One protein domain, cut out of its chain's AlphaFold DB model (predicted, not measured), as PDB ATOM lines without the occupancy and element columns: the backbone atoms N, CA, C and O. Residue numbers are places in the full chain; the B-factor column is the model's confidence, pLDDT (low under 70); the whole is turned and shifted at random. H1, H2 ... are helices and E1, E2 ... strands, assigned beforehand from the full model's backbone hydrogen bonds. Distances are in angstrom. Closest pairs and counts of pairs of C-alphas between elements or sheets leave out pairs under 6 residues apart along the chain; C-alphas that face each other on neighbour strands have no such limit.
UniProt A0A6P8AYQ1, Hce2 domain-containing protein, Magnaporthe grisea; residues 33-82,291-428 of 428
ATOM      1  N   ASP A  33     -55.184 -17.062 -52.214       37.91
ATOM      2  CA  ASP A  33     -54.149 -16.274 -52.880       37.91
ATOM      3  C   ASP A  33     -54.753 -14.900 -53.244       37.91
ATOM      4  O   ASP A  33     -55.899 -14.817 -53.691       37.91
ATOM      5  N   LEU A  34     -54.016 -13.807 -53.009       37.50
ATOM      6  CA  LEU A  34     -54.498 -12.465 -53.357       37.50
ATOM      7  C   LEU A  34     -54.437 -12.244 -54.873       37.50
ATOM      8  O   LEU A  34     -53.395 -12.471 -55.491       37.50
ATOM      9  N   ASP A  35     -55.536 -11.754 -55.444       38.66
ATOM     10  CA  ASP A  35     -55.643 -11.454 -56.870       38.66
ATOM     11  C   ASP A  35     -54.795 -10.212 -57.233       38.66
ATOM     12  O   ASP A  35     -54.892  -9.182 -56.554       38.66
ATOM     13  N   PRO A  36     -53.919 -10.277 -58.257       36.16
ATOM     14  CA  PRO A  36     -53.058  -9.156 -58.626       36.16
ATOM     15  C   PRO A  36     -53.801  -7.930 -59.182       36.16
ATOM     16  O   PRO A  36     -53.256  -6.829 -59.075       36.16
ATOM     17  N   ASP A  37     -55.010  -8.073 -59.741       36.84
ATOM     18  CA  ASP A  37     -55.739  -6.938 -60.340       36.84
ATOM     19  C   ASP A  37     -56.320  -5.964 -59.284       36.84
ATOM     20  O   ASP A  37     -56.624  -4.812 -59.603       36.84
ATOM     21  N   ASP A  38     -56.379  -6.363 -58.005       38.44
ATOM     22  CA  ASP A  38     -56.775  -5.499 -56.875       38.44
ATOM     23  C   ASP A  38     -55.661  -4.517 -56.417       38.44
ATOM     24  O   ASP A  38     -55.864  -3.713 -55.498       38.44
ATOM     25  N   VAL A  39     -54.471  -4.542 -57.041       34.94
ATOM     26  CA  VAL A  39     -53.292  -3.750 -56.630       34.94
ATOM     27  C   VAL A  39     -52.900  -2.700 -57.691       34.94
ATOM     28  O   VAL A  39     -52.437  -3.059 -58.772       34.94
ATOM     29  N   PRO A  40     -52.998  -1.379 -57.404       31.89
ATOM     30  CA  PRO A  40     -52.675  -0.344 -58.394       31.89
ATOM     31  C   PRO A  40     -51.192  -0.310 -58.857       31.89
ATOM     32  O   PRO A  40     -50.317  -0.881 -58.210       31.89
ATOM     33  N   PRO A  41     -50.842   0.399 -59.953       34.59
ATOM     34  CA  PRO A  41     -49.567   0.144 -60.646       34.59
ATOM     35  C   PRO A  41     -48.305   0.787 -60.053       34.59
ATOM     36  O   PRO A  41     -47.205   0.329 -60.335       34.59
ATOM     37  N   HIS A  42     -48.415   1.863 -59.268       33.72
ATOM     38  CA  HIS A  42     -47.253   2.640 -58.800       33.72
ATOM     39  C   HIS A  42     -46.469   1.975 -57.646       33.72
ATOM     40  O   HIS A  42     -45.950   2.692 -56.796       33.72
ATOM     41  N   LEU A  43     -46.483   0.631 -57.545       32.25
ATOM     42  CA  LEU A  43     -46.564  -0.034 -56.244       32.25
ATOM     43  C   LEU A  43     -45.706  -1.326 -55.969       32.25
ATOM     44  O   LEU A  43     -46.003  -2.005 -54.989       32.25
ATOM     45  N   GLN A  44     -44.681  -1.750 -56.731       39.81
ATOM     46  CA  GLN A  44     -44.359  -3.196 -56.918       39.81
ATOM     47  C   GLN A  44     -42.965  -3.823 -56.524       39.81
ATOM     48  O   GLN A  44     -42.991  -5.006 -56.183       39.81
ATOM     49  N   THR A  45     -41.788  -3.155 -56.416       32.59
ATOM     50  CA  THR A  45     -40.445  -3.798 -56.139       32.59
ATOM     51  C   THR A  45     -39.550  -3.545 -54.839       32.59
ATOM     52  O   THR A  45     -38.577  -2.802 -54.927       32.59
ATOM     53  N   GLN A  46     -39.743  -4.186 -53.645       31.44
ATOM     54  CA  GLN A  46     -38.799  -4.157 -52.469       31.44
ATOM     55  C   GLN A  46     -38.787  -5.213 -51.276       31.44
ATOM     56  O   GLN A  46     -37.766  -5.239 -50.594       31.44
ATOM     57  N   LEU A  47     -39.789  -6.071 -50.938       33.53
ATOM     58  CA  LEU A  47     -39.720  -7.110 -49.837       33.53
ATOM     59  C   LEU A  47     -40.249  -8.565 -50.126       33.53
ATOM     60  O   LEU A  47     -41.139  -8.771 -50.945       33.53
ATOM     61  N   GLU A  48     -39.795  -9.612 -49.410       36.97
ATOM     62  CA  GLU A  48     -40.390 -10.975 -49.516       36.97
ATOM     63  C   GLU A  48     -41.629 -11.190 -48.608       36.97
ATOM     64  O   GLU A  48     -41.540 -11.705 -47.494       36.97
ATOM     65  N   ILE A  49     -42.822 -10.856 -49.113       41.84
ATOM     66  CA  ILE A  49     -44.123 -11.315 -48.565       41.84
ATOM     67  C   ILE A  49     -44.599 -12.726 -49.021       41.84
ATOM     68  O   ILE A  49     -45.358 -13.335 -48.255       41.84
ATOM     69  N   PRO A  50     -44.223 -13.299 -50.195       40.97
ATOM     70  CA  PRO A  50     -44.829 -14.532 -50.726       40.97
ATOM     71  C   PRO A  50     -44.835 -15.740 -49.774       40.97
ATOM     72  O   PRO A  50     -43.870 -16.501 -49.688       40.97
ATOM     73  N   GLY A  51     -45.969 -15.992 -49.115       48.62
ATOM     74  CA  GLY A  51     -46.148 -17.114 -48.190       48.62
ATOM     75  C   GLY A  51     -46.732 -16.773 -46.822       48.62
ATOM     76  O   GLY A  51     -46.831 -17.677 -45.997       48.62
ATOM     77  N   MET A  52     -47.102 -15.522 -46.549       56.47
ATOM     78  CA  MET A  52     -47.967 -15.195 -45.410       56.47
ATOM     79  C   MET A  52     -49.421 -15.569 -45.726       56.47
ATOM     80  O   MET A  52     -49.941 -15.168 -46.760       56.47
ATOM     81  N   VAL A  53     -50.078 -16.311 -44.832       61.28
ATOM     82  CA  VAL A  53     -51.452 -16.822 -45.017       61.28
ATOM     83  C   VAL A  53     -52.325 -16.558 -43.785       61.28
ATOM     84  O   VAL A  53     -51.835 -16.601 -42.650       61.28
ATOM     85  N   LYS A  54     -53.621 -16.268 -44.000       69.88
ATOM     86  CA  LYS A  54     -54.625 -16.057 -42.936       69.88
ATOM     87  C   LYS A  54     -54.792 -17.365 -42.158       69.88
ATOM     88  O   LYS A  54     -55.299 -18.342 -42.695       69.88
ATOM     89  N   HIS A  55     -54.359 -17.395 -40.899       65.56
ATOM     90  CA  HIS A  55     -54.421 -18.610 -40.078       65.56
ATOM     91  C   HIS A  55     -55.662 -18.652 -39.188       65.56
ATOM     92  O   HIS A  55     -56.221 -19.714 -38.919       65.56
ATOM     93  N   THR A  56     -56.047 -17.506 -38.624       66.88
ATOM     94  CA  THR A  56     -57.138 -17.415 -37.650       66.88
ATOM     95  C   THR A  56     -57.671 -15.989 -37.615       66.88
ATOM     96  O   THR A  56     -56.890 -15.037 -37.562       66.88
ATOM     97  N   ALA A  57     -58.995 -15.847 -37.597       65.75
ATOM     98  CA  ALA A  57     -59.671 -14.641 -37.140       65.75
ATOM     99  C   ALA A  57     -60.264 -14.895 -35.745       65.75
ATOM    100  O   ALA A  57     -60.619 -16.026 -35.414       65.75
ATOM    101  N   TYR A  58     -60.372 -13.860 -34.920       63.09
ATOM    102  CA  TYR A  58     -61.186 -13.911 -33.708       63.09
ATOM    103  C   TYR A  58     -61.871 -12.567 -33.474       63.09
ATOM    104  O   TYR A  58     -61.349 -11.522 -33.865       63.09
ATOM    105  N   GLN A  59     -63.040 -12.606 -32.841       61.44
ATOM    106  CA  GLN A  59     -63.766 -11.415 -32.417       61.44
ATOM    107  C   GLN A  59     -63.693 -11.309 -30.894       61.44
ATOM    108  O   GLN A  59     -63.779 -12.320 -30.191       61.44
ATOM    109  N   HIS A  60     -63.482 -10.096 -30.400       56.12
ATOM    110  CA  HIS A  60     -63.414  -9.786 -28.976       56.12
ATOM    111  C   HIS A  60     -64.737  -9.163 -28.494       56.12
ATOM    112  O   HIS A  60     -65.552  -8.711 -29.301       56.12
ATOM    113  N   ASP A  61     -64.972  -9.158 -27.179       58.66
ATOM    114  CA  ASP A  61     -66.283  -8.836 -26.583       58.66
ATOM    115  C   ASP A  61     -66.696  -7.349 -26.723       58.66
ATOM    116  O   ASP A  61     -67.855  -6.996 -26.501       58.66
ATOM    117  N   ASP A  62     -65.770  -6.471 -27.118       59.72
ATOM    118  CA  ASP A  62     -66.009  -5.069 -27.505       59.72
ATOM    119  C   ASP A  62     -66.372  -4.891 -28.995       59.72
ATOM    120  O   ASP A  62     -66.721  -3.788 -29.423       59.72
ATOM    121  N   GLY A  63     -66.337  -5.976 -29.774       62.84
ATOM    122  CA  GLY A  63     -66.637  -6.015 -31.203       62.84
ATOM    123  C   GLY A  63     -65.415  -5.911 -32.118       62.84
ATOM    124  O   GLY A  63     -65.581  -6.102 -33.325       62.84
ATOM    125  N   ASP A  64     -64.213  -5.658 -31.584       59.56
ATOM    126  CA  ASP A  64     -62.985  -5.565 -32.382       59.56
ATOM    127  C   ASP A  64     -62.672  -6.928 -33.030       59.56
ATOM    128  O   ASP A  64     -62.723  -7.981 -32.381       59.56
ATOM    129  N   VAL A  65     -62.346  -6.912 -34.327       60.81
ATOM    130  CA  VAL A  65     -61.964  -8.117 -35.075       60.81
ATOM    131  C   VAL A  65     -60.451  -8.144 -35.245       60.81
ATOM    132  O   VAL A  65     -59.814  -7.166 -35.651       60.81
ATOM    133  N   PHE A  66     -59.878  -9.297 -34.925       62.22
ATOM    134  CA  PHE A  66     -58.450  -9.541 -34.935       62.22
ATOM    135  C   PHE A  66     -58.104 -10.615 -35.964       62.22
ATOM    136  O   PHE A  66     -58.764 -11.654 -36.052       62.22
ATOM    137  N   HIS A  67     -57.020 -10.399 -36.705       65.31
ATOM    138  CA  HIS A  67     -56.534 -11.341 -37.714       65.31
ATOM    139  C   HIS A  67     -55.076 -11.713 -37.457       65.31
ATOM    140  O   HIS A  67     -54.238 -10.838 -37.216       65.31
ATOM    141  N   ILE A  68     -54.787 -13.015 -37.534       71.44
ATOM    142  CA  ILE A  68     -53.445 -13.583 -37.417       71.44
ATOM    143  C   ILE A  68     -53.013 -14.160 -38.760       71.44
ATOM    144  O   ILE A  68     -53.666 -15.056 -39.306       71.44
ATOM    145  N   PHE A  69     -51.868 -13.685 -39.243       71.44
ATOM    146  CA  PHE A  69     -51.206 -14.191 -40.440       71.44
ATOM    147  C   PHE A  69     -49.885 -14.858 -40.050       71.44
ATOM    148  O   PHE A  69     -49.110 -14.301 -39.264       71.44
ATOM    149  N   VAL A  70     -49.620 -16.040 -40.609       66.00
ATOM    150  CA  VAL A  70     -48.391 -16.815 -40.358       66.00
ATOM    151  C   VAL A  70     -47.706 -17.180 -41.667       66.00
ATOM    152  O   VAL A  70     -48.363 -17.350 -42.691       66.00
ATOM    153  N   HIS A  71     -46.388 -17.354 -41.628       70.00
ATOM    154  CA  HIS A  71     -45.638 -17.839 -42.782       70.00
ATOM    155  C   HIS A  71     -45.883 -19.339 -43.056       70.00
ATOM    156  O   HIS A  71     -45.922 -20.151 -42.127       70.00
ATOM    157  N   LYS A  72     -45.945 -19.718 -44.341       62.84
ATOM    158  CA  LYS A  72     -46.144 -21.073 -44.903       62.84
ATOM    159  C   LYS A  72     -45.217 -22.175 -44.366       62.84
ATOM    160  O   LYS A  72     -45.512 -23.352 -44.553       62.84
ATOM    161  N   SER A  73     -44.114 -21.830 -43.694       65.44
ATOM    162  CA  SER A  73     -43.269 -22.801 -42.974       65.44
ATOM    163  C   SER A  73     -43.834 -23.238 -41.611       65.44
ATOM    164  O   SER A  73     -43.184 -24.017 -40.911       65.44
ATOM    165  N   TYR A  74     -45.026 -22.762 -41.224       71.50
ATOM    166  CA  TYR A  74     -45.719 -23.176 -40.004       71.50
ATOM    167  C   TYR A  74     -46.189 -24.632 -40.074       71.50
ATOM    168  O   TYR A  74     -46.912 -25.021 -40.997       71.50
ATOM    169  N   ALA A  75     -45.824 -25.424 -39.065       68.44
ATOM    170  CA  ALA A  75     -46.255 -26.808 -38.932       68.44
ATOM    171  C   ALA A  75     -46.877 -27.087 -37.552       68.44
ATOM    172  O   ALA A  75     -46.170 -27.171 -36.535       68.44
ATOM    173  N   GLU A  76     -48.200 -27.279 -37.531       71.19
ATOM    174  CA  GLU A  76     -48.919 -27.827 -36.376       71.19
ATOM    175  C   GLU A  76     -48.549 -29.317 -36.184       71.19
ATOM    176  O   GLU A  76     -48.262 -30.025 -37.158       71.19
ATOM    177  N   PRO A  77     -48.514 -29.818 -34.939       69.12
ATOM    178  CA  PRO A  77     -48.345 -31.236 -34.661       69.12
ATOM    179  C   PRO A  77     -49.652 -32.008 -34.885       69.12
ATOM    180  O   PRO A  77     -50.716 -31.597 -34.423       69.12
ATOM    181  N   ASP A  78     -49.576 -33.164 -35.545       70.75
ATOM    182  CA  ASP A  78     -50.732 -34.044 -35.720       70.75
ATOM    183  C   ASP A  78     -51.030 -34.921 -34.483       70.75
ATOM    184  O   ASP A  78     -50.343 -34.876 -33.461       70.75
ATOM    185  N   GLN A  79     -52.064 -35.767 -34.580       65.56
ATOM    186  CA  GLN A  79     -52.493 -36.665 -33.494       65.56
ATOM    187  C   GLN A  79     -51.448 -37.723 -33.081       65.56
ATOM    188  O   GLN A  79     -51.589 -38.323 -32.015       65.56
ATOM    189  N   LYS A  80     -50.421 -37.978 -33.903       64.62
ATOM    190  CA  LYS A  80     -49.281 -38.861 -33.592       64.62
ATOM    191  C   LYS A  80     -48.073 -38.086 -33.062       64.62
ATOM    192  O   LYS A  80     -47.169 -38.685 -32.486       64.62
ATOM    193  N   GLY A  81     -48.068 -36.771 -33.258       59.22
ATOM    194  CA  GLY A  81     -46.992 -35.855 -32.916       59.22
ATOM    195  C   GLY A  81     -46.030 -35.537 -34.060       59.22
ATOM    196  O   GLY A  81     -44.984 -34.932 -33.834       59.22
ATOM    197  N   GLU A  82     -46.379 -35.899 -35.295       65.69
ATOM    198  CA  GLU A  82     -45.636 -35.488 -36.485       65.69
ATOM    199  C   GLU A  82     -46.025 -34.044 -36.841       65.69
ATOM    200  O   GLU A  82     -47.192 -33.761 -37.109       65.69
ATOM    201  N   ASP A 291     -40.251 -30.621 -26.126       47.09
ATOM    202  CA  ASP A 291     -40.295 -29.150 -26.130       47.09
ATOM    203  C   ASP A 291     -39.406 -28.591 -27.269       47.09
ATOM    204  O   ASP A 291     -39.635 -27.473 -27.733       47.09
ATOM    205  N   GLY A 292     -38.437 -29.385 -27.761       44.28
ATOM    206  CA  GLY A 292     -38.324 -29.783 -29.177       44.28
ATOM    207  C   GLY A 292     -38.334 -28.709 -30.263       44.28
ATOM    208  O   GLY A 292     -38.756 -28.981 -31.393       44.28
ATOM    209  N   GLY A 293     -37.915 -27.492 -29.938       55.19
ATOM    210  CA  GLY A 293     -38.023 -26.325 -30.812       55.19
ATOM    211  C   GLY A 293     -38.025 -24.989 -30.074       55.19
ATOM    212  O   GLY A 293     -37.867 -23.970 -30.737       55.19
ATOM    213  N   ARG A 294     -38.164 -24.987 -28.738       70.88
ATOM    214  CA  ARG A 294     -37.867 -23.794 -27.938       70.88
ATOM    215  C   ARG A 294     -36.392 -23.421 -28.009       70.88
ATOM    216  O   ARG A 294     -35.520 -24.286 -27.912       70.88
ATOM    217  N   CYS A 295     -36.129 -22.126 -28.062       75.69
ATOM    218  CA  CYS A 295     -34.825 -21.572 -27.748       75.69
ATOM    219  C   CYS A 295     -34.709 -21.318 -26.234       75.69
ATOM    220  O   CYS A 295     -35.687 -21.355 -25.485       75.69
ATOM    221  N   GLY A 296     -33.478 -21.127 -25.764       72.19
ATOM    222  CA  GLY A 296     -33.168 -20.843 -24.370       72.19
ATOM    223  C   GLY A 296     -33.344 -19.365 -24.025       72.19
ATOM    224  O   GLY A 296     -34.330 -18.722 -24.372       72.19
ATOM    225  N   MET A 297     -32.368 -18.808 -23.307       80.81
ATOM    226  CA  MET A 297     -32.423 -17.409 -22.881       80.81
ATOM    227  C   MET A 297     -32.371 -16.434 -24.066       80.81
ATOM    228  O   MET A 297     -31.645 -16.652 -25.040       80.81
ATOM    229  N   SER A 298     -33.092 -15.322 -23.915       90.38
ATOM    230  CA  SER A 298     -33.074 -14.179 -24.828       90.38
ATOM    231  C   SER A 298     -32.551 -12.924 -24.133       90.38
ATOM    232  O   SER A 298     -32.861 -12.682 -22.963       90.38
ATOM    233  N   THR A 299     -31.817 -12.085 -24.864       93.94
ATOM    234  CA  THR A 299     -31.650 -10.670 -24.495       93.94
ATOM    235  C   THR A 299     -32.924  -9.880 -24.818       93.94
ATOM    236  O   THR A 299     -33.791 -10.361 -25.546       93.94
ATOM    237  N   PHE A 300     -33.050  -8.675 -24.259       94.56
ATOM    238  CA  PHE A 300     -34.170  -7.762 -24.497       94.56
ATOM    239  C   PHE A 300     -33.653  -6.320 -24.533       94.56
ATOM    240  O   PHE A 300     -33.059  -5.854 -23.558       94.56
ATOM    241  N   LYS A 301     -33.908  -5.604 -25.627       96.69
ATOM    242  CA  LYS A 301     -33.633  -4.174 -25.820       96.69
ATOM    243  C   LYS A 301     -34.945  -3.457 -26.143       96.69
ATOM    244  O   LYS A 301     -35.764  -3.960 -26.908       96.69
ATOM    245  N   ASN A 302     -35.142  -2.287 -25.542       95.06
ATOM    246  CA  ASN A 302     -36.345  -1.483 -25.734       95.06
ATOM    247  C   ASN A 302     -36.295  -0.742 -27.083       95.06
ATOM    248  O   ASN A 302     -35.334  -0.017 -27.336       95.06
ATOM    249  N   LEU A 303     -37.343  -0.879 -27.901       92.50
ATOM    250  CA  LEU A 303     -37.598  -0.076 -29.110       92.50
ATOM    251  C   LEU A 303     -38.942   0.679 -29.028       92.50
ATOM    252  O   LEU A 303     -39.464   1.159 -30.037       92.50
ATOM    253  N   THR A 304     -39.544   0.767 -27.842       92.56
ATOM    254  CA  THR A 304     -40.846   1.411 -27.658       92.56
ATOM    255  C   THR A 304     -40.735   2.916 -27.853       92.56
ATOM    256  O   THR A 304     -40.008   3.615 -27.149       92.56
ATOM    257  N   THR A 305     -41.504   3.406 -28.817       90.00
ATOM    258  CA  THR A 305     -41.674   4.817 -29.153       90.00
ATOM    259  C   THR A 305     -43.163   5.096 -29.360       90.00
ATOM    260  O   THR A 305     -43.975   4.170 -29.448       90.00
ATOM    261  N   SER A 306     -43.536   6.365 -29.528       86.50
ATOM    262  CA  SER A 306     -44.890   6.760 -29.951       86.50
ATOM    263  C   SER A 306     -45.325   6.114 -31.277       86.50
ATOM    264  O   SER A 306     -46.523   5.944 -31.512       86.50
ATOM    265  N   ASN A 307     -44.356   5.721 -32.111       84.06
ATOM    266  CA  ASN A 307     -44.543   5.058 -33.399       84.06
ATOM    267  C   ASN A 307     -44.439   3.523 -33.329       84.06
ATOM    268  O   ASN A 307     -44.527   2.885 -34.373       84.06
ATOM    269  N   ALA A 308     -44.262   2.910 -32.155       88.12
ATOM    270  CA  ALA A 308     -44.160   1.452 -32.034       88.12
ATOM    271  C   ALA A 308     -45.527   0.741 -32.194       88.12
ATOM    272  O   ALA A 308     -46.561   1.376 -32.435       88.12
ATOM    273  N   ALA A 309     -45.548  -0.595 -32.121       84.56
ATOM    274  CA  ALA A 309     -46.781  -1.364 -32.283       84.56
ATOM    275  C   ALA A 309     -47.778  -1.033 -31.167       84.56
ATOM    276  O   ALA A 309     -47.372  -0.736 -30.046       84.56
ATOM    277  N   TYR A 310     -49.079  -1.095 -31.453       85.44
ATOM    278  CA  TYR A 310     -50.089  -1.078 -30.392       85.44
ATOM    279  C   TYR A 310     -50.076  -2.413 -29.635       85.44
ATOM    280  O   TYR A 310     -49.899  -3.471 -30.244       85.44
ATOM    281  N   THR A 311     -50.307  -2.384 -28.320       87.25
ATOM    282  CA  THR A 311     -50.306  -3.609 -27.499       87.25
ATOM    283  C   THR A 311     -51.399  -4.603 -27.895       87.25
ATOM    284  O   THR A 311     -51.152  -5.798 -27.780       87.25
ATOM    285  N   GLY A 312     -52.547  -4.150 -28.420       81.38
ATOM    286  CA  GLY A 312     -53.651  -5.004 -28.888       81.38
ATOM    287  C   GLY A 312     -53.230  -6.006 -29.970       81.38
ATOM    288  O   GLY A 312     -53.287  -7.214 -29.745       81.38
ATOM    289  N   GLY A 313     -52.704  -5.528 -31.102       79.94
ATOM    290  CA  GLY A 313     -52.178  -6.388 -32.171       79.94
ATOM    291  C   GLY A 313     -51.066  -7.341 -31.705       79.94
ATOM    292  O   GLY A 313     -51.007  -8.486 -32.151       79.94
ATOM    293  N   CYS A 314     -50.216  -6.933 -30.755       86.44
ATOM    294  CA  CYS A 314     -49.211  -7.838 -30.182       86.44
ATOM    295  C   CYS A 314     -49.841  -8.874 -29.232       86.44
ATOM    296  O   CYS A 314     -49.448 -10.043 -29.232       86.44
ATOM    297  N   GLN A 315     -50.855  -8.479 -28.457       85.56
ATOM    298  CA  GLN A 315     -51.626  -9.377 -27.598       85.56
ATOM    299  C   GLN A 315     -52.364 -10.441 -28.419       85.56
ATOM    300  O   GLN A 315     -52.502 -11.570 -27.954       85.56
ATOM    301  N   ALA A 316     -52.752 -10.120 -29.655       80.38
ATOM    302  CA  ALA A 316     -53.311 -11.074 -30.606       80.38
ATOM    303  C   ALA A 316     -52.338 -12.218 -30.909       80.38
ATOM    304  O   ALA A 316     -52.687 -13.391 -30.754       80.38
ATOM    305  N   ILE A 317     -51.090 -11.882 -31.253       84.31
ATOM    306  CA  ILE A 317     -50.033 -12.867 -31.507       84.31
ATOM    307  C   ILE A 317     -49.765 -13.690 -30.237       84.31
ATOM    308  O   ILE A 317     -49.695 -14.914 -30.315       84.31
ATOM    309  N   HIS A 318     -49.688 -13.053 -29.060       88.12
ATOM    310  CA  HIS A 318     -49.550 -13.754 -27.777       88.12
ATOM    311  C   HIS A 318     -50.699 -14.745 -27.522       88.12
ATOM    312  O   HIS A 318     -50.450 -15.901 -27.181       88.12
ATOM    313  N   ASN A 319     -51.954 -14.315 -27.678       81.56
ATOM    314  CA  ASN A 319     -53.135 -15.131 -27.389       81.56
ATOM    315  C   ASN A 319     -53.252 -16.308 -28.365       81.56
ATOM    316  O   ASN A 319     -53.541 -17.426 -27.939       81.56
ATOM    317  N   TRP A 320     -52.968 -16.089 -29.650       82.56
ATOM    318  CA  TRP A 320     -52.874 -17.155 -30.647       82.56
ATOM    319  C   TRP A 320     -51.742 -18.139 -30.308       82.56
ATOM    320  O   TRP A 320     -51.986 -19.342 -30.211       82.56
ATOM    321  N   ALA A 321     -50.538 -17.643 -30.006       82.88
ATOM    322  CA  ALA A 321     -49.364 -18.461 -29.690       82.88
ATOM    323  C   ALA A 321     -49.466 -19.200 -28.337       82.88
ATOM    324  O   ALA A 321     -48.793 -20.206 -28.119       82.88
ATOM    325  N   ALA A 322     -50.326 -18.732 -27.427       82.38
ATOM    326  CA  ALA A 322     -50.684 -19.432 -26.195       82.38
ATOM    327  C   ALA A 322     -51.731 -20.540 -26.407       82.38
ATOM    328  O   ALA A 322     -51.731 -21.515 -25.656       82.38
ATOM    329  N   LYS A 323     -52.610 -20.401 -27.410       79.56
ATOM    330  CA  LYS A 323     -53.683 -21.361 -27.733       79.56
ATOM    331  C   LYS A 323     -53.264 -22.417 -28.770       79.56
ATOM    332  O   LYS A 323     -53.837 -23.503 -28.778       79.56
ATOM    333  N   ARG A 324     -52.281 -22.123 -29.632       74.75
ATOM    334  CA  ARG A 324     -51.805 -22.999 -30.721       74.75
ATOM    335  C   ARG A 324     -50.428 -23.598 -30.415       74.75
ATOM    336  O   ARG A 324     -49.522 -22.910 -29.947       74.75
ATOM    337  N   LEU A 325     -50.253 -24.881 -30.733       79.31
ATOM    338  CA  LEU A 325     -48.961 -25.570 -30.688       79.31
ATOM    339  C   LEU A 325     -48.420 -25.715 -32.108       79.31
ATOM    340  O   LEU A 325     -49.131 -26.155 -33.001       79.31
ATOM    341  N   GLY A 326     -47.151 -25.385 -32.314       76.50
ATOM    342  CA  GLY A 326     -46.488 -25.552 -33.602       76.50
ATOM    343  C   GLY A 326     -45.086 -24.965 -33.583       76.50
ATOM    344  O   GLY A 326     -44.665 -24.368 -32.587       76.50
ATOM    345  N   LYS A 327     -44.360 -25.144 -34.684       76.12
ATOM    346  CA  LYS A 327     -43.053 -24.518 -34.897       76.12
ATOM    347  C   LYS A 327     -42.813 -24.235 -36.371       76.12
ATOM    348  O   LYS A 327     -43.398 -24.892 -37.234       76.12
ATOM    349  N   TRP A 328     -41.939 -23.277 -36.636       78.81
ATOM    350  CA  TRP A 328     -41.442 -22.974 -37.972       78.81
ATOM    351  C   TRP A 328     -40.053 -23.573 -38.143       78.81
ATOM    352  O   TRP A 328     -39.203 -23.436 -37.261       78.81
ATOM    353  N   ALA A 329     -39.812 -24.204 -39.290       73.12
ATOM    354  CA  ALA A 329     -38.454 -24.390 -39.780       73.12
ATOM    355  C   ALA A 329     -37.988 -23.066 -40.401       73.12
ATOM    356  O   ALA A 329     -38.664 -22.513 -41.274       73.12
ATOM    357  N   ILE A 330     -36.848 -22.562 -39.938       71.62
ATOM    358  CA  ILE A 330     -36.239 -21.308 -40.382       71.62
ATOM    359  C   ILE A 330     -34.947 -21.648 -41.119       71.62
ATOM    360  O   ILE A 330     -34.089 -22.339 -40.571       71.62
ATOM    361  N   GLY A 331     -34.835 -21.205 -42.375       65.50
ATOM    362  CA  GLY A 331     -33.697 -21.493 -43.253       65.50
ATOM    363  C   GLY A 331     -32.356 -20.994 -42.706       65.50
ATOM    364  O   GLY A 331     -32.315 -20.235 -41.742       65.50
ATOM    365  N   ALA A 332     -31.257 -21.442 -43.317       65.69
ATOM    366  CA  ALA A 332     -29.932 -20.873 -43.064       65.69
ATOM    367  C   ALA A 332     -29.879 -19.384 -43.467       65.69
ATOM    368  O   ALA A 332     -30.720 -18.933 -44.246       65.69
ATOM    369  N   LYS A 333     -28.888 -18.648 -42.947       61.59
ATOM    370  CA  LYS A 333     -28.653 -17.227 -43.232       61.59
ATOM    371  C   LYS A 333     -28.747 -16.923 -44.731       61.59
ATOM    372  O   LYS A 333     -27.946 -17.420 -45.519       61.59
ATOM    373  N   VAL A 334     -29.655 -16.015 -45.068       55.38
ATOM    374  CA  VAL A 334     -29.590 -15.185 -46.274       55.38
ATOM    375  C   VAL A 334     -29.448 -13.742 -45.779       55.38
ATOM    376  O   VAL A 334     -30.009 -13.379 -44.742       55.38
ATOM    377  N   GLU A 335     -28.561 -12.963 -46.390       47.59
ATOM    378  CA  GLU A 335     -28.024 -11.744 -45.776       47.59
ATOM    379  C   GLU A 335     -28.938 -10.528 -45.986       47.59
ATOM    380  O   GLU A 335     -28.959  -9.935 -47.058       47.59
ATOM    381  N   GLY A 336     -29.672 -10.162 -44.929       49.44
ATOM    382  CA  GLY A 336     -30.648  -9.061 -44.897       49.44
ATOM    383  C   GLY A 336     -32.077  -9.533 -44.594       49.44
ATOM    384  O   GLY A 336     -32.856  -8.814 -43.955       49.44
ATOM    385  N   ASP A 337     -32.385 -10.772 -44.975       57.44
ATOM    386  CA  ASP A 337     -33.748 -11.296 -45.028       57.44
ATOM    387  C   ASP A 337     -34.368 -11.612 -43.663       57.44
ATOM    388  O   ASP A 337     -33.694 -11.890 -42.667       57.44
ATOM    389  N   ILE A 338     -35.701 -11.591 -43.631       59.09
ATOM    390  CA  ILE A 338     -36.519 -11.956 -42.472       59.09
ATOM    391  C   ILE A 338     -37.069 -13.366 -42.705       59.09
ATOM    392  O   ILE A 338     -37.948 -13.570 -43.535       59.09
ATOM    393  N   ASN A 339     -36.571 -14.359 -41.966       66.44
ATOM    394  CA  ASN A 339     -36.890 -15.770 -42.232       66.44
ATOM    395  C   ASN A 339     -38.253 -16.226 -41.680       66.44
ATOM    396  O   ASN A 339     -38.717 -17.320 -42.007       66.44
ATOM    397  N   LEU A 340     -38.863 -15.432 -40.796       71.50
ATOM    398  CA  LEU A 340     -40.218 -15.640 -40.289       71.50
ATOM    399  C   LEU A 340     -40.836 -14.296 -39.898       71.50
ATOM    400  O   LEU A 340     -40.232 -13.517 -39.161       71.50
ATOM    401  N   ILE A 341     -42.081 -14.091 -40.325       75.81
ATOM    402  CA  ILE A 341     -42.978 -13.038 -39.850       75.81
ATOM    403  C   ILE A 341     -44.217 -13.708 -39.240       75.81
ATOM    404  O   ILE A 341     -44.753 -14.675 -39.788       75.81
ATOM    405  N   VAL A 342     -44.688 -13.178 -38.114       75.62
ATOM    406  CA  VAL A 342     -46.035 -13.418 -37.583       75.62
ATOM    407  C   VAL A 342     -46.673 -12.054 -37.342       75.62
ATOM    408  O   VAL A 342     -46.091 -11.209 -36.658       75.62
ATOM    409  N   ALA A 343     -47.846 -11.820 -37.924       78.88
ATOM    410  CA  ALA A 343     -48.530 -10.530 -37.855       78.88
ATOM    411  C   ALA A 343     -49.869 -10.659 -37.125       78.88
ATOM    412  O   ALA A 343     -50.621 -11.608 -37.357       78.88
ATOM    413  N   GLY A 344     -50.156  -9.680 -36.267       71.38
ATOM    414  CA  GLY A 344     -51.430  -9.526 -35.573       71.38
ATOM    415  C   GLY A 344     -51.938  -8.097 -35.712       71.38
ATOM    416  O   GLY A 344     -51.214  -7.142 -35.419       71.38
ATOM    417  N   SER A 345     -53.183  -7.951 -36.161       70.12
ATOM    418  CA  SER A 345     -53.890  -6.668 -36.218       70.12
ATOM    419  C   SER A 345     -55.156  -6.725 -35.371       70.12
ATOM    420  O   SER A 345     -55.764  -7.791 -35.273       70.12
ATOM    421  N   ASN A 346     -55.547  -5.589 -34.792       66.12
ATOM    422  CA  ASN A 346     -56.874  -5.362 -34.216       66.12
ATOM    423  C   ASN A 346     -57.485  -4.124 -34.884       66.12
ATOM    424  O   ASN A 346     -56.950  -3.028 -34.731       66.12
ATOM    425  N   SER A 347     -58.492  -4.312 -35.742       55.88
ATOM    426  CA  SER A 347     -59.156  -3.234 -36.504       55.88
ATOM    427  C   SER A 347     -58.214  -2.190 -37.160       55.88
ATOM    428  O   SER A 347     -58.541  -1.007 -37.250       55.88
ATOM    429  N   GLY A 348     -57.021  -2.608 -37.618       50.34
ATOM    430  CA  GLY A 348     -56.000  -1.744 -38.243       50.34
ATOM    431  C   GLY A 348     -54.808  -1.344 -37.351       50.34
ATOM    432  O   GLY A 348     -53.911  -0.624 -37.797       50.34
ATOM    433  N   ALA A 349     -54.750  -1.807 -36.101       52.78
ATOM    434  CA  ALA A 349     -53.634  -1.594 -35.181       52.78
ATOM    435  C   ALA A 349     -52.603  -2.740 -35.273       52.78
ATOM    436  O   ALA A 349     -52.763  -3.806 -34.680       52.78
ATOM    437  N   ASN A 350     -51.528  -2.516 -36.039       72.75
ATOM    438  CA  ASN A 350     -50.710  -3.603 -36.593       72.75
ATOM    439  C   ASN A 350     -49.390  -3.853 -35.829       72.75
ATOM    440  O   ASN A 350     -48.511  -2.982 -35.779       72.75
ATOM    441  N   CYS A 351     -49.218  -5.067 -35.304       82.19
ATOM    442  CA  CYS A 351     -47.980  -5.565 -34.698       82.19
ATOM    443  C   CYS A 351     -47.356  -6.663 -35.575       82.19
ATOM    444  O   CYS A 351     -48.061  -7.570 -36.026       82.19
ATOM    445  N   ARG A 352     -46.036  -6.607 -35.791       83.69
ATOM    446  CA  ARG A 352     -45.260  -7.699 -36.403       83.69
ATOM    447  C   ARG A 352     -44.244  -8.238 -35.400       83.69
ATOM    448  O   ARG A 352     -43.487  -7.472 -34.805       83.69
ATOM    449  N   PHE A 353     -44.220  -9.556 -35.252       85.62
ATOM    450  CA  PHE A 353     -43.108 -10.296 -34.671       85.62
ATOM    451  C   PHE A 353     -42.267 -10.858 -35.821       85.62
ATOM    452  O   PHE A 353     -42.814 -11.482 -36.734       85.62
ATOM    453  N   VAL A 354     -40.959 -10.618 -35.800       83.25
ATOM    454  CA  VAL A 354     -40.030 -11.016 -36.869       83.25
ATOM    455  C   VAL A 354     -38.837 -11.783 -36.309       83.25
ATOM    456  O   VAL A 354     -38.386 -11.488 -35.203       83.25
ATOM    457  N   ILE A 355     -38.313 -12.733 -37.087       80.94
ATOM    458  CA  ILE A 355     -37.076 -13.477 -36.801       80.94
ATOM    459  C   ILE A 355     -36.078 -13.320 -37.956       80.94
ATOM    460  O   ILE A 355     -36.447 -13.486 -39.121       80.94
ATOM    461  N   ARG A 356     -34.798 -13.117 -37.623       79.00
ATOM    462  CA  ARG A 356     -33.651 -13.267 -38.532       79.00
ATOM    463  C   ARG A 356     -32.685 -14.327 -37.990       79.00
ATOM    464  O   ARG A 356     -32.272 -14.284 -36.832       79.00
ATOM    465  N   ASN A 357     -32.319 -15.301 -38.817       75.25
ATOM    466  CA  ASN A 357     -31.370 -16.358 -38.482       75.25
ATOM    467  C   ASN A 357     -30.003 -16.055 -39.095       75.25
ATOM    468  O   ASN A 357     -29.744 -16.360 -40.256       75.25
ATOM    469  N   ASN A 358     -29.097 -15.521 -38.281       73.06
ATOM    470  CA  ASN A 358     -27.760 -15.128 -38.724       73.06
ATOM    471  C   ASN A 358     -26.778 -16.315 -38.879       73.06
ATOM    472  O   ASN A 358     -25.593 -16.093 -39.116       73.06
ATOM    473  N   ASN A 359     -27.239 -17.565 -38.738       71.19
ATOM    474  CA  ASN A 359     -26.402 -18.772 -38.760       71.19
ATOM    475  C   ASN A 359     -26.595 -19.568 -40.062       71.19
ATOM    476  O   ASN A 359     -27.705 -19.685 -40.576       71.19
ATOM    477  N   GLU A 360     -25.544 -20.240 -40.534       71.25
ATOM    478  CA  GLU A 360     -25.525 -21.103 -41.736       71.25
ATOM    479  C   GLU A 360     -26.372 -22.394 -41.615       71.25
ATOM    480  O   GLU A 360     -26.225 -23.343 -42.387       71.25
ATOM    481  N   HIS A 361     -27.233 -22.497 -40.604       73.00
ATOM    482  CA  HIS A 361     -27.919 -23.726 -40.218       73.00
ATOM    483  C   HIS A 361     -29.410 -23.479 -39.992       73.00
ATOM    484  O   HIS A 361     -29.804 -22.471 -39.410       73.00
ATOM    485  N   THR A 362     -30.241 -24.438 -40.410       72.69
ATOM    486  CA  THR A 362     -31.693 -24.397 -40.185       72.69
ATOM    487  C   THR A 362     -32.008 -24.383 -38.689       72.69
ATOM    488  O   THR A 362     -31.655 -25.339 -37.986       72.69
ATOM    489  N   ASN A 363     -32.691 -23.340 -38.225       73.19
ATOM    490  CA  ASN A 363     -33.187 -23.212 -36.856       73.19
ATOM    491  C   ASN A 363     -34.664 -23.603 -36.750       73.19
ATOM    492  O   ASN A 363     -35.359 -23.776 -37.755       73.19
ATOM    493  N   PHE A 364     -35.135 -23.739 -35.513       75.88
ATOM    494  CA  PHE A 364     -36.551 -23.867 -35.194       75.88
ATOM    495  C   PHE A 364     -36.939 -22.804 -34.169       75.88
ATOM    496  O   PHE A 364     -36.147 -22.477 -33.292       75.88
ATOM    497  N   ILE A 365     -38.157 -22.285 -34.307       78.75
ATOM    498  CA  ILE A 365     -38.813 -21.394 -33.344       78.75
ATOM    499  C   ILE A 365     -40.199 -21.984 -33.092       78.75
ATOM    500  O   ILE A 365     -40.900 -22.317 -34.053       78.75
ATOM    501  N   GLY A 366     -40.599 -22.153 -31.833       83.06
ATOM    502  CA  GLY A 366     -41.929 -22.617 -31.448       83.06
ATOM    503  C   GLY A 366     -42.910 -21.470 -31.195       83.06
ATOM    504  O   GLY A 366     -42.522 -20.329 -30.945       83.06
ATOM    505  N   THR A 367     -44.210 -21.773 -31.178       82.94
ATOM    506  CA  THR A 367     -45.225 -20.810 -30.702       82.94
ATOM    507  C   THR A 367     -44.983 -20.396 -29.246       82.94
ATOM    508  O   THR A 367     -45.232 -19.251 -28.877       82.94
ATOM    509  N   ALA A 368     -44.423 -21.292 -28.424       86.50
ATOM    510  CA  ALA A 368     -44.043 -20.998 -27.044       86.50
ATOM    511  C   ALA A 368     -43.044 -19.831 -26.933       86.50
ATOM    512  O   ALA A 368     -43.225 -18.977 -26.067       86.50
ATOM    513  N   ASP A 369     -42.044 -19.762 -27.818       88.88
ATOM    514  CA  ASP A 369     -41.052 -18.683 -27.839       88.88
ATOM    515  C   ASP A 369     -41.708 -17.352 -28.214       88.88
ATOM    516  O   ASP A 369     -41.582 -16.375 -27.482       88.88
ATOM    517  N   VAL A 370     -42.491 -17.334 -29.301       88.56
ATOM    518  CA  VAL A 370     -43.229 -16.142 -29.759       88.56
ATOM    519  C   VAL A 370     -44.127 -15.593 -28.643       88.56
ATOM    520  O   VAL A 370     -44.112 -14.395 -28.362       88.56
ATOM    521  N   ARG A 371     -44.865 -16.470 -27.949       90.75
ATOM    522  CA  ARG A 371     -45.678 -16.107 -26.778       90.75
ATOM    523  C   ARG A 371     -44.829 -15.482 -25.671       90.75
ATOM    524  O   ARG A 371     -45.184 -14.419 -25.164       90.75
ATOM    525  N   ASP A 372     -43.755 -16.153 -25.261       92.25
ATOM    526  CA  ASP A 372     -42.969 -15.757 -24.090       92.25
ATOM    527  C   ASP A 372     -42.186 -14.456 -24.342       92.25
ATOM    528  O   ASP A 372     -42.167 -13.586 -23.471       92.25
ATOM    529  N   LEU A 373     -41.652 -14.255 -25.551       94.19
ATOM    530  CA  LEU A 373     -40.977 -13.020 -25.968       94.19
ATOM    531  C   LEU A 373     -41.935 -11.826 -26.017       94.19
ATOM    532  O   LEU A 373     -41.584 -10.742 -25.547       94.19
ATOM    533  N   ILE A 374     -43.152 -12.009 -26.544       92.75
ATOM    534  CA  ILE A 374     -44.162 -10.942 -26.598       92.75
ATOM    535  C   ILE A 374     -44.690 -10.616 -25.200       92.75
ATOM    536  O   ILE A 374     -44.795  -9.438 -24.855       92.75
ATOM    537  N   ARG A 375     -44.956 -11.627 -24.359       94.75
ATOM    538  CA  ARG A 375     -45.331 -11.417 -22.950       94.75
ATOM    539  C   ARG A 375     -44.257 -10.614 -22.220       94.75
ATOM    540  O   ARG A 375     -44.575  -9.607 -21.591       94.75
ATOM    541  N   ASP A 376     -43.003 -11.047 -22.298       95.06
ATOM    542  CA  ASP A 376     -41.919 -10.439 -21.531       95.06
ATOM    543  C   ASP A 376     -41.563  -9.048 -22.063       95.06
ATOM    544  O   ASP A 376     -41.296  -8.150 -21.271       95.06
ATOM    545  N   SER A 377     -41.650  -8.822 -23.376       95.88
ATOM    546  CA  SER A 377     -41.516  -7.480 -23.959       95.88
ATOM    547  C   SER A 377     -42.639  -6.551 -23.508       95.88
ATOM    548  O   SER A 377     -42.365  -5.406 -23.152       95.88
ATOM    549  N   ARG A 378     -43.885  -7.040 -23.424       93.94
ATOM    550  CA  ARG A 378     -45.017  -6.269 -22.888       93.94
ATOM    551  C   ARG A 378     -44.774  -5.879 -21.431       93.94
ATOM    552  O   ARG A 378     -44.873  -4.708 -21.089       93.94
ATOM    553  N   LEU A 379     -44.390  -6.842 -20.592       93.19
ATOM    554  CA  LEU A 379     -44.119  -6.623 -19.166       93.19
ATOM    555  C   LEU A 379     -42.921  -5.694 -18.897       93.19
ATOM    556  O   LEU A 379     -42.865  -5.084 -17.833       93.19
ATOM    557  N   ARG A 380     -41.962  -5.594 -19.827       94.75
ATOM    558  CA  ARG A 380     -40.762  -4.746 -19.697       94.75
ATOM    559  C   ARG A 380     -40.917  -3.356 -20.312       94.75
ATOM    560  O   ARG A 380     -40.313  -2.414 -19.808       94.75
ATOM    561  N   PHE A 381     -41.642  -3.247 -21.427       95.69
ATOM    562  CA  PHE A 381     -41.542  -2.106 -22.341       95.69
ATOM    563  C   PHE A 381     -42.890  -1.526 -22.796       95.69
ATOM    564  O   PHE A 381     -42.896  -0.626 -23.628       95.69
ATOM    565  N   GLN A 382     -44.032  -1.988 -22.276       92.62
ATOM    566  CA  GLN A 382     -45.321  -1.331 -22.531       92.62
ATOM    567  C   GLN A 382     -45.307   0.118 -22.014       92.62
ATOM    568  O   GLN A 382     -45.069   0.361 -20.832       92.62
ATOM    569  N   VAL A 383     -45.593   1.081 -22.897       92.25
ATOM    570  CA  VAL A 383     -45.680   2.513 -22.563       92.25
ATOM    571  C   VAL A 383     -46.972   3.100 -23.123       92.25
ATOM    572  O   VAL A 383     -47.263   2.980 -24.313       92.25
ATOM    573  N   THR A 384     -47.751   3.767 -22.275       91.56
ATOM    574  CA  THR A 384     -48.953   4.502 -22.687       91.56
ATOM    575  C   THR A 384     -48.566   5.846 -23.302       91.56
ATOM    576  O   THR A 384     -47.979   6.689 -22.628       91.56
ATOM    577  N   TYR A 385     -48.932   6.078 -24.563       85.62
ATOM    578  CA  TYR A 385     -48.788   7.381 -25.216       85.62
ATOM    579  C   TYR A 385     -50.155   8.044 -25.371       85.62
ATOM    580  O   TYR A 385     -51.102   7.435 -25.868       85.62
ATOM    581  N   SER A 386     -50.249   9.313 -24.983       81.62
ATOM    582  CA  SER A 386     -51.408  10.170 -25.225       81.62
ATOM    583  C   SER A 386     -51.072  11.239 -26.264       81.62
ATOM    584  O   SER A 386     -49.978  11.804 -26.280       81.62
ATOM    585  N   ASN A 387     -52.009  11.517 -27.167       70.38
ATOM    586  CA  ASN A 387     -51.920  12.611 -28.129       70.38
ATOM    587  C   ASN A 387     -53.319  13.196 -28.409       70.38
ATOM    588  O   ASN A 387     -54.319  12.769 -27.835       70.38
ATOM    589  N   LYS A 388     -53.408  14.185 -29.307       64.06
ATOM    590  CA  LYS A 388     -54.683  14.848 -29.652       64.06
ATOM    591  C   LYS A 388     -55.711  13.940 -30.348       64.06
ATOM    592  O   LYS A 388     -56.862  14.344 -30.459       64.06
ATOM    593  N   THR A 389     -55.315  12.761 -30.832       58.38
ATOM    594  CA  THR A 389     -56.194  11.804 -31.527       58.38
ATOM    595  C   THR A 389     -56.541  10.572 -30.686       58.38
ATOM    596  O   THR A 389     -57.321   9.744 -31.144       58.38
ATOM    597  N   GLY A 390     -55.996  10.431 -29.472       66.69
ATOM    598  CA  GLY A 390     -56.354   9.359 -28.545       66.69
ATOM    599  C   GLY A 390     -55.280   9.041 -27.502       66.69
ATOM    600  O   GLY A 390     -54.216   9.660 -27.444       66.69
ATOM    601  N   VAL A 391     -55.563   8.028 -26.685       79.00
ATOM    602  CA  VAL A 391     -54.597   7.388 -25.785       79.00
ATOM    603  C   VAL A 391     -54.413   5.953 -26.260       79.00
ATOM    604  O   VAL A 391     -55.397   5.274 -26.544       79.00
ATOM    605  N   GLY A 392     -53.170   5.494 -26.372       82.25
ATOM    606  CA  GLY A 392     -52.865   4.153 -26.855       82.25
ATOM    607  C   GLY A 392     -51.579   3.609 -26.255       82.25
ATOM    608  O   GLY A 392     -50.550   4.283 -26.208       82.25
ATOM    609  N   GLU A 393     -51.638   2.365 -25.801       89.38
ATOM    610  CA  GLU A 393     -50.470   1.648 -25.308       89.38
ATOM    611  C   GLU A 393     -49.615   1.138 -26.466       89.38
ATOM    612  O   GLU A 393     -50.124   0.579 -27.444       89.38
ATOM    613  N   ARG A 394     -48.303   1.330 -26.347       90.19
ATOM    614  CA  ARG A 394     -47.306   0.972 -27.352       90.19
ATOM    615  C   ARG A 394     -46.288  -0.013 -26.801       90.19
ATOM    616  O   ARG A 394     -45.998  -0.010 -25.607       90.19
ATOM    617  N   MET A 395     -45.716  -0.810 -27.696       92.38
ATOM    618  CA  MET A 395     -44.600  -1.706 -27.419       92.38
ATOM    619  C   MET A 395     -43.720  -1.841 -28.666       92.38
ATOM    620  O   MET A 395     -44.218  -2.023 -29.778       92.38
ATOM    621  N   GLY A 396     -42.409  -1.784 -28.473       92.00
ATOM    622  CA  GLY A 396     -41.398  -2.189 -29.440       92.00
ATOM    623  C   GLY A 396     -40.216  -2.808 -28.700       92.00
ATOM    624  O   GLY A 396     -39.824  -2.327 -27.635       92.00
ATOM    625  N   ALA A 397     -39.648  -3.881 -29.240       95.62
ATOM    626  CA  ALA A 397     -38.524  -4.578 -28.622       95.62
ATOM    627  C   ALA A 397     -37.682  -5.312 -29.664       95.62
ATOM    628  O   ALA A 397     -38.194  -5.687 -30.713       95.62
ATOM    629  N   GLU A 398     -36.419  -5.571 -29.351       94.75
ATOM    630  CA  GLU A 398     -35.572  -6.501 -30.105       94.75
ATOM    631  C   GLU A 398     -34.655  -7.292 -29.170       94.75
ATOM    632  O   GLU A 398     -34.483  -6.942 -27.997       94.75
ATOM    633  N   GLY A 399     -34.043  -8.355 -29.682       92.50
ATOM    634  CA  GLY A 399     -33.064  -9.128 -28.934       92.50
ATOM    635  C   GLY A 399     -32.477 -10.296 -29.717       92.50
ATOM    636  O   GLY A 399     -32.756 -10.498 -30.898       92.50
ATOM    637  N   HIS A 400     -31.661 -11.077 -29.015       90.19
ATOM    638  CA  HIS A 400     -30.986 -12.263 -29.529       90.19
ATOM    639  C   HIS A 400     -31.315 -13.451 -28.625       90.19
ATOM    640  O   HIS A 400     -31.086 -13.401 -27.413       90.19
ATOM    641  N   MET A 401     -31.825 -14.525 -29.217       88.00
ATOM    642  CA  MET A 401     -32.118 -15.803 -28.575       88.00
ATOM    643  C   MET A 401     -30.961 -16.779 -28.786       88.00
ATOM    644  O   MET A 401     -30.381 -16.844 -29.871       88.00
ATOM    645  N   LYS A 402     -30.658 -17.581 -27.761       84.88
ATOM    646  CA  LYS A 402     -29.761 -18.741 -27.875       84.88
ATOM    647  C   LYS A 402     -30.581 -19.990 -28.188       84.88
ATOM    648  O   LYS A 402     -31.245 -20.522 -27.300       84.88
ATOM    649  N   CYS A 403     -30.552 -20.463 -29.426       77.75
ATOM    650  CA  CYS A 403     -31.241 -21.679 -29.852       77.75
ATOM    651  C   CYS A 403     -30.275 -22.875 -29.787       77.75
ATOM    652  O   CYS A 403     -29.291 -22.937 -30.524       77.75
ATOM    653  N   ASP A 404     -30.540 -23.810 -28.871       68.56
ATOM    654  CA  ASP A 404     -29.693 -24.977 -28.597       68.56
ATOM    655  C   ASP A 404     -29.996 -26.099 -29.606       68.56
ATOM    656  O   ASP A 404     -30.986 -26.822 -29.472       68.56
ATOM    657  N   LYS A 405     -29.139 -26.293 -30.616       64.69
ATOM    658  CA  LYS A 405     -29.298 -27.408 -31.560       64.69
ATOM    659  C   LYS A 405     -28.484 -28.614 -31.106       64.69
ATOM    660  O   LYS A 405     -27.267 -28.654 -31.290       64.69
ATOM    661  N   GLN A 406     -29.157 -29.607 -30.524       56.16
ATOM    662  CA  GLN A 406     -28.553 -30.892 -30.167       56.16
ATOM    663  C   GLN A 406     -28.586 -31.852 -31.365       56.16
ATOM    664  O   GLN A 406     -29.648 -32.254 -31.841       56.16
ATOM    665  N   TYR A 407     -27.410 -32.224 -31.863       58.03
ATOM    666  CA  TYR A 407     -27.245 -33.166 -32.968       58.03
ATOM    667  C   TYR A 407     -27.286 -34.622 -32.461       58.03
ATOM    668  O   TYR A 407     -27.082 -34.899 -31.278       58.03
ATOM    669  N   LYS A 408     -27.533 -35.587 -33.364       55.47
ATOM    670  CA  LYS A 408     -27.667 -37.025 -33.021       55.47
ATOM    671  C   LYS A 408     -26.415 -37.649 -32.384       55.47
ATOM    672  O   LYS A 408     -26.517 -38.691 -31.751       55.47
ATOM    673  N   ASN A 409     -25.255 -37.021 -32.549       61.50
ATOM    674  CA  ASN A 409     -23.979 -37.386 -31.928       61.50
ATOM    675  C   ASN A 409     -23.783 -36.766 -30.523       61.50
ATOM    676  O   ASN A 409     -22.698 -36.864 -29.960       61.50
ATOM    677  N   GLY A 410     -24.798 -36.092 -29.972       55.81
ATOM    678  CA  GLY A 410     -24.754 -35.437 -28.663       55.81
ATOM    679  C   GLY A 410     -24.133 -34.037 -28.659       55.81
ATOM    680  O   GLY A 410     -24.251 -33.340 -27.654       55.81
ATOM    681  N   THR A 411     -23.516 -33.582 -29.757       58.09
ATOM    682  CA  THR A 411     -22.942 -32.232 -29.820       58.09
ATOM    683  C   THR A 411     -24.055 -31.185 -29.808       58.09
ATOM    684  O   THR A 411     -24.989 -31.248 -30.610       58.09
ATOM    685  N   LYS A 412     -23.944 -30.206 -28.907       61.41
ATOM    686  CA  LYS A 412     -24.784 -29.006 -28.892       61.41
ATOM    687  C   LYS A 412     -24.050 -27.853 -29.563       61.41
ATOM    688  O   LYS A 412     -22.899 -27.592 -29.227       61.41
ATOM    689  N   PHE A 413     -24.736 -27.151 -30.455       65.38
ATOM    690  CA  PHE A 413     -24.285 -25.868 -30.989       65.38
ATOM    691  C   PHE A 413     -25.285 -24.781 -30.594       65.38
ATOM    692  O   PHE A 413     -26.479 -24.910 -30.876       65.38
ATOM    693  N   GLU A 414     -24.789 -23.721 -29.956       70.75
ATOM    694  CA  GLU A 414     -25.548 -22.494 -29.715       70.75
ATOM    695  C   GLU A 414     -25.704 -21.743 -31.041       70.75
ATOM    696  O   GLU A 414     -24.710 -21.410 -31.685       70.75
ATOM    697  N   GLN A 415     -26.942 -21.460 -31.443       74.06
ATOM    698  CA  GLN A 415     -27.246 -20.691 -32.650       74.06
ATOM    699  C   GLN A 415     -27.939 -19.386 -32.250       74.06
ATOM    700  O   GLN A 415     -28.877 -19.396 -31.452       74.06
ATOM    701  N   LYS A 416     -27.444 -18.251 -32.758       81.25
ATOM    702  CA  LYS A 416     -27.948 -16.917 -32.394       81.25
ATOM    703  C   LYS A 416     -29.060 -16.500 -33.340       81.25
ATOM    704  O   LYS A 416     -28.804 -16.293 -34.525       81.25
ATOM    705  N   VAL A 417     -30.275 -16.399 -32.824       85.00
ATOM    706  CA  VAL A 417     -31.450 -16.024 -33.610       85.00
ATOM    707  C   VAL A 417     -31.935 -14.662 -33.138       85.00
ATOM    708  O   VAL A 417     -32.283 -14.490 -31.970       85.00
ATOM    709  N   ASP A 418     -31.926 -13.692 -34.042       88.31
ATOM    710  CA  ASP A 418     -32.352 -12.326 -33.767       88.31
ATOM    711  C   ASP A 418     -33.869 -12.232 -33.917       88.31
ATOM    712  O   ASP A 418     -34.462 -12.861 -34.799       88.31
ATOM    713  N   TRP A 419     -34.507 -11.421 -33.081       90.56
ATOM    714  CA  TRP A 419     -35.945 -11.186 -33.135       90.56
ATOM    715  C   TRP A 419     -36.282  -9.725 -32.865       90.56
ATOM    716  O   TRP A 419     -35.550  -9.026 -32.160       90.56
ATOM    717  N   ALA A 420     -37.428  -9.281 -33.378       90.81
ATOM    718  CA  ALA A 420     -37.999  -7.992 -33.010       90.81
ATOM    719  C   ALA A 420     -39.533  -8.010 -32.976       90.81
ATOM    720  O   ALA A 420     -40.197  -8.749 -33.703       90.81
ATOM    721  N   ILE A 421     -40.083  -7.149 -32.123       90.75
ATOM    722  CA  ILE A 421     -41.482  -6.730 -32.087       90.75
ATOM    723  C   ILE A 421     -41.497  -5.284 -32.564       90.75
ATOM    724  O   ILE A 421     -40.991  -4.390 -31.881       90.75
ATOM    725  N   LEU A 422     -42.067  -5.065 -33.742       84.94
ATOM    726  CA  LEU A 422     -42.098  -3.768 -34.410       84.94
ATOM    727  C   LEU A 422     -43.544  -3.402 -34.750       84.94
ATOM    728  O   LEU A 422     -44.401  -4.275 -34.935       84.94
ATOM    729  N   LYS A 423     -43.814  -2.104 -34.916       80.56
ATOM    730  CA  LYS A 423     -45.015  -1.683 -35.642       80.56
ATOM    731  C   LYS A 423     -44.931  -2.241 -37.059       80.56
ATOM    732  O   LYS A 423     -43.852  -2.252 -37.652       80.56
ATOM    733  N   TYR A 424     -46.050  -2.691 -37.613       64.19
ATOM    734  CA  TYR A 424     -46.157  -2.803 -39.063       64.19
ATOM    735  C   TYR A 424     -46.585  -1.439 -39.630       64.19
ATOM    736  O   TYR A 424     -47.691  -0.953 -39.384       64.19
ATOM    737  N   ASP A 425     -45.642  -0.799 -40.315       52.78
ATOM    738  CA  ASP A 425     -45.694   0.571 -40.836       52.78
ATOM    739  C   ASP A 425     -45.326   0.665 -42.329       52.78
ATOM    740  O   ASP A 425     -45.312   1.762 -42.876       52.78
ATOM    741  N   GLY A 426     -45.071  -0.476 -42.980       45.22
ATOM    742  CA  GLY A 426     -44.635  -0.574 -44.377       45.22
ATOM    743  C   GLY A 426     -43.114  -0.515 -44.579       45.22
ATOM    744  O   GLY A 426     -42.645  -0.895 -45.645       45.22
ATOM    745  N   SER A 427     -42.340  -0.112 -43.567       35.12
ATOM    746  CA  SER A 427     -40.877   0.056 -43.643       35.12
ATOM    747  C   SER A 427     -40.081  -1.099 -43.014       35.12
ATOM    748  O   SER A 427     -40.613  -1.865 -42.205       35.12
ATOM    749  N   VAL A 428     -38.791  -1.209 -43.348       35.31
ATOM    750  CA  VAL A 428     -37.783  -2.078 -42.699       35.31
ATOM    751  C   VAL A 428     -36.635  -1.219 -42.190       35.31
ATOM    752  O   VAL A 428     -36.291  -0.256 -42.905       35.31
TER     753      VAL A 428
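This is residues 33 to 82 and 291 to 428 of the 428 residues of the protein "Hce2 domain-containing protein" of Magnaporthe grisea (UniProt A0A6P8AYQ1). A twisted sheet of six strands, curled like part of a barrel, has two helices, H1 and H2, packed side by side over one of its faces. The E8-E9 hairpin extends the body at one end of its long axis and the loop of the E10-E11 hairpin reaches out at the other, while a small sheet of E3, E4 and E7 sits at the ends of H1 and H2 where H1 finishes and H2 starts; residues 35 to 45 stick out. The printed part has 188 residues with two named helices and eleven named strands, in the order E1 E2 E3 H1 E4 E5 E6 E7 H2 E8 E9 E10 E11, and its class is mixed, helices and strands. The largest sheet runs E1, E2, E5, E6, E11, E10, and all three sheets are antiparallel. The whole is compact, with a radius of gyration of the C-alphas of 17.2 A and spans of 60 by 42 by 37 A.

Begin with the largest sheet: find C-alpha 52 at (-47.967, -15.195, -45.410), from which E1, residues 52 to 59, runs 20.8 A. Next come E2, residues 65 to 71, 20.5 A; E5, residues 340 to 346, 20.5 A; and E6, residues 349 to 357, 26.9 A. E11, residues 412 to 423, is the longest strand at 34.7 A and ends at C-alpha 423, (-45.015, -1.683, -35.642); E10, residues 397 to 406, spans 28.2 A. Over this sheet look for H1, residues 311 to 323, 18.1 A, and H2, residues 367 to 381, 20.8 A, which begins at C-alpha 367, (-45.225, -20.810, -30.702). The short strands are E3, residues 74 to 77, E4, residues 327 to 330, E7, residues 363 to 366, E8, residues 383 to 387, and E9, residues 390 to 395.

In the largest sheet E1 and E10 are the edge strands. The hairpin E1 and E2 has N 53 and O 70 at 2.9 A, and E2 and E5 have N 69 and O 343 at 3.1 A. In the hairpin E5 and E6 look at N 342 and O 353, 2.9 A; between E6 and E11 at N 354 and O 420, 2.9 A; in the hairpin E10 and E11 at N 401 and O 417, 2.8 A. H1 is on this sheet at a height of 7.7 A, over E2, E5 and E6, and H2 is on the same face at 9.4 A, over E6, E11 and E10. H1 and H2 touch, His 318 and Arg 371 being closest with C-alphas 4.6 A apart, and run opposite ways at a shallow tilt of 33 degrees, only just short of steep. E2 runs on into E3 at 95 degrees; E3 and E4 have N 75 and O 327 at 3.1 A, E4 and E7 N 328 and O 365 at 2.9 A. E9 runs on into E10 at 30 degrees, and in the hairpin E8 and E9 N 385 and O 392 are 2.9 A apart. Every O i to N i+4 pair is within hydrogen-bond range in H2, and 8 of 9 are in H1.

The two farthest C-alphas, of Lys 388 and Asn 409, are 60.6 A apart. Residues 83 to 290 are not printed, and C-alphas 82 and 291 are 13.3 A apart across this cut. Of the links that are printed whole, none is long. Residues 291 to 310 have no named element, but residues 301 to 302 pair with 397 to 398 of E10, and 309 to 310 with 394 to 395 of E9, both antiparallel. The mean pLDDT of the printed part is 71.1; among the stretches under 70 are residues 33 to 67, 331 to 339, 404 to 413 and 424 to 428.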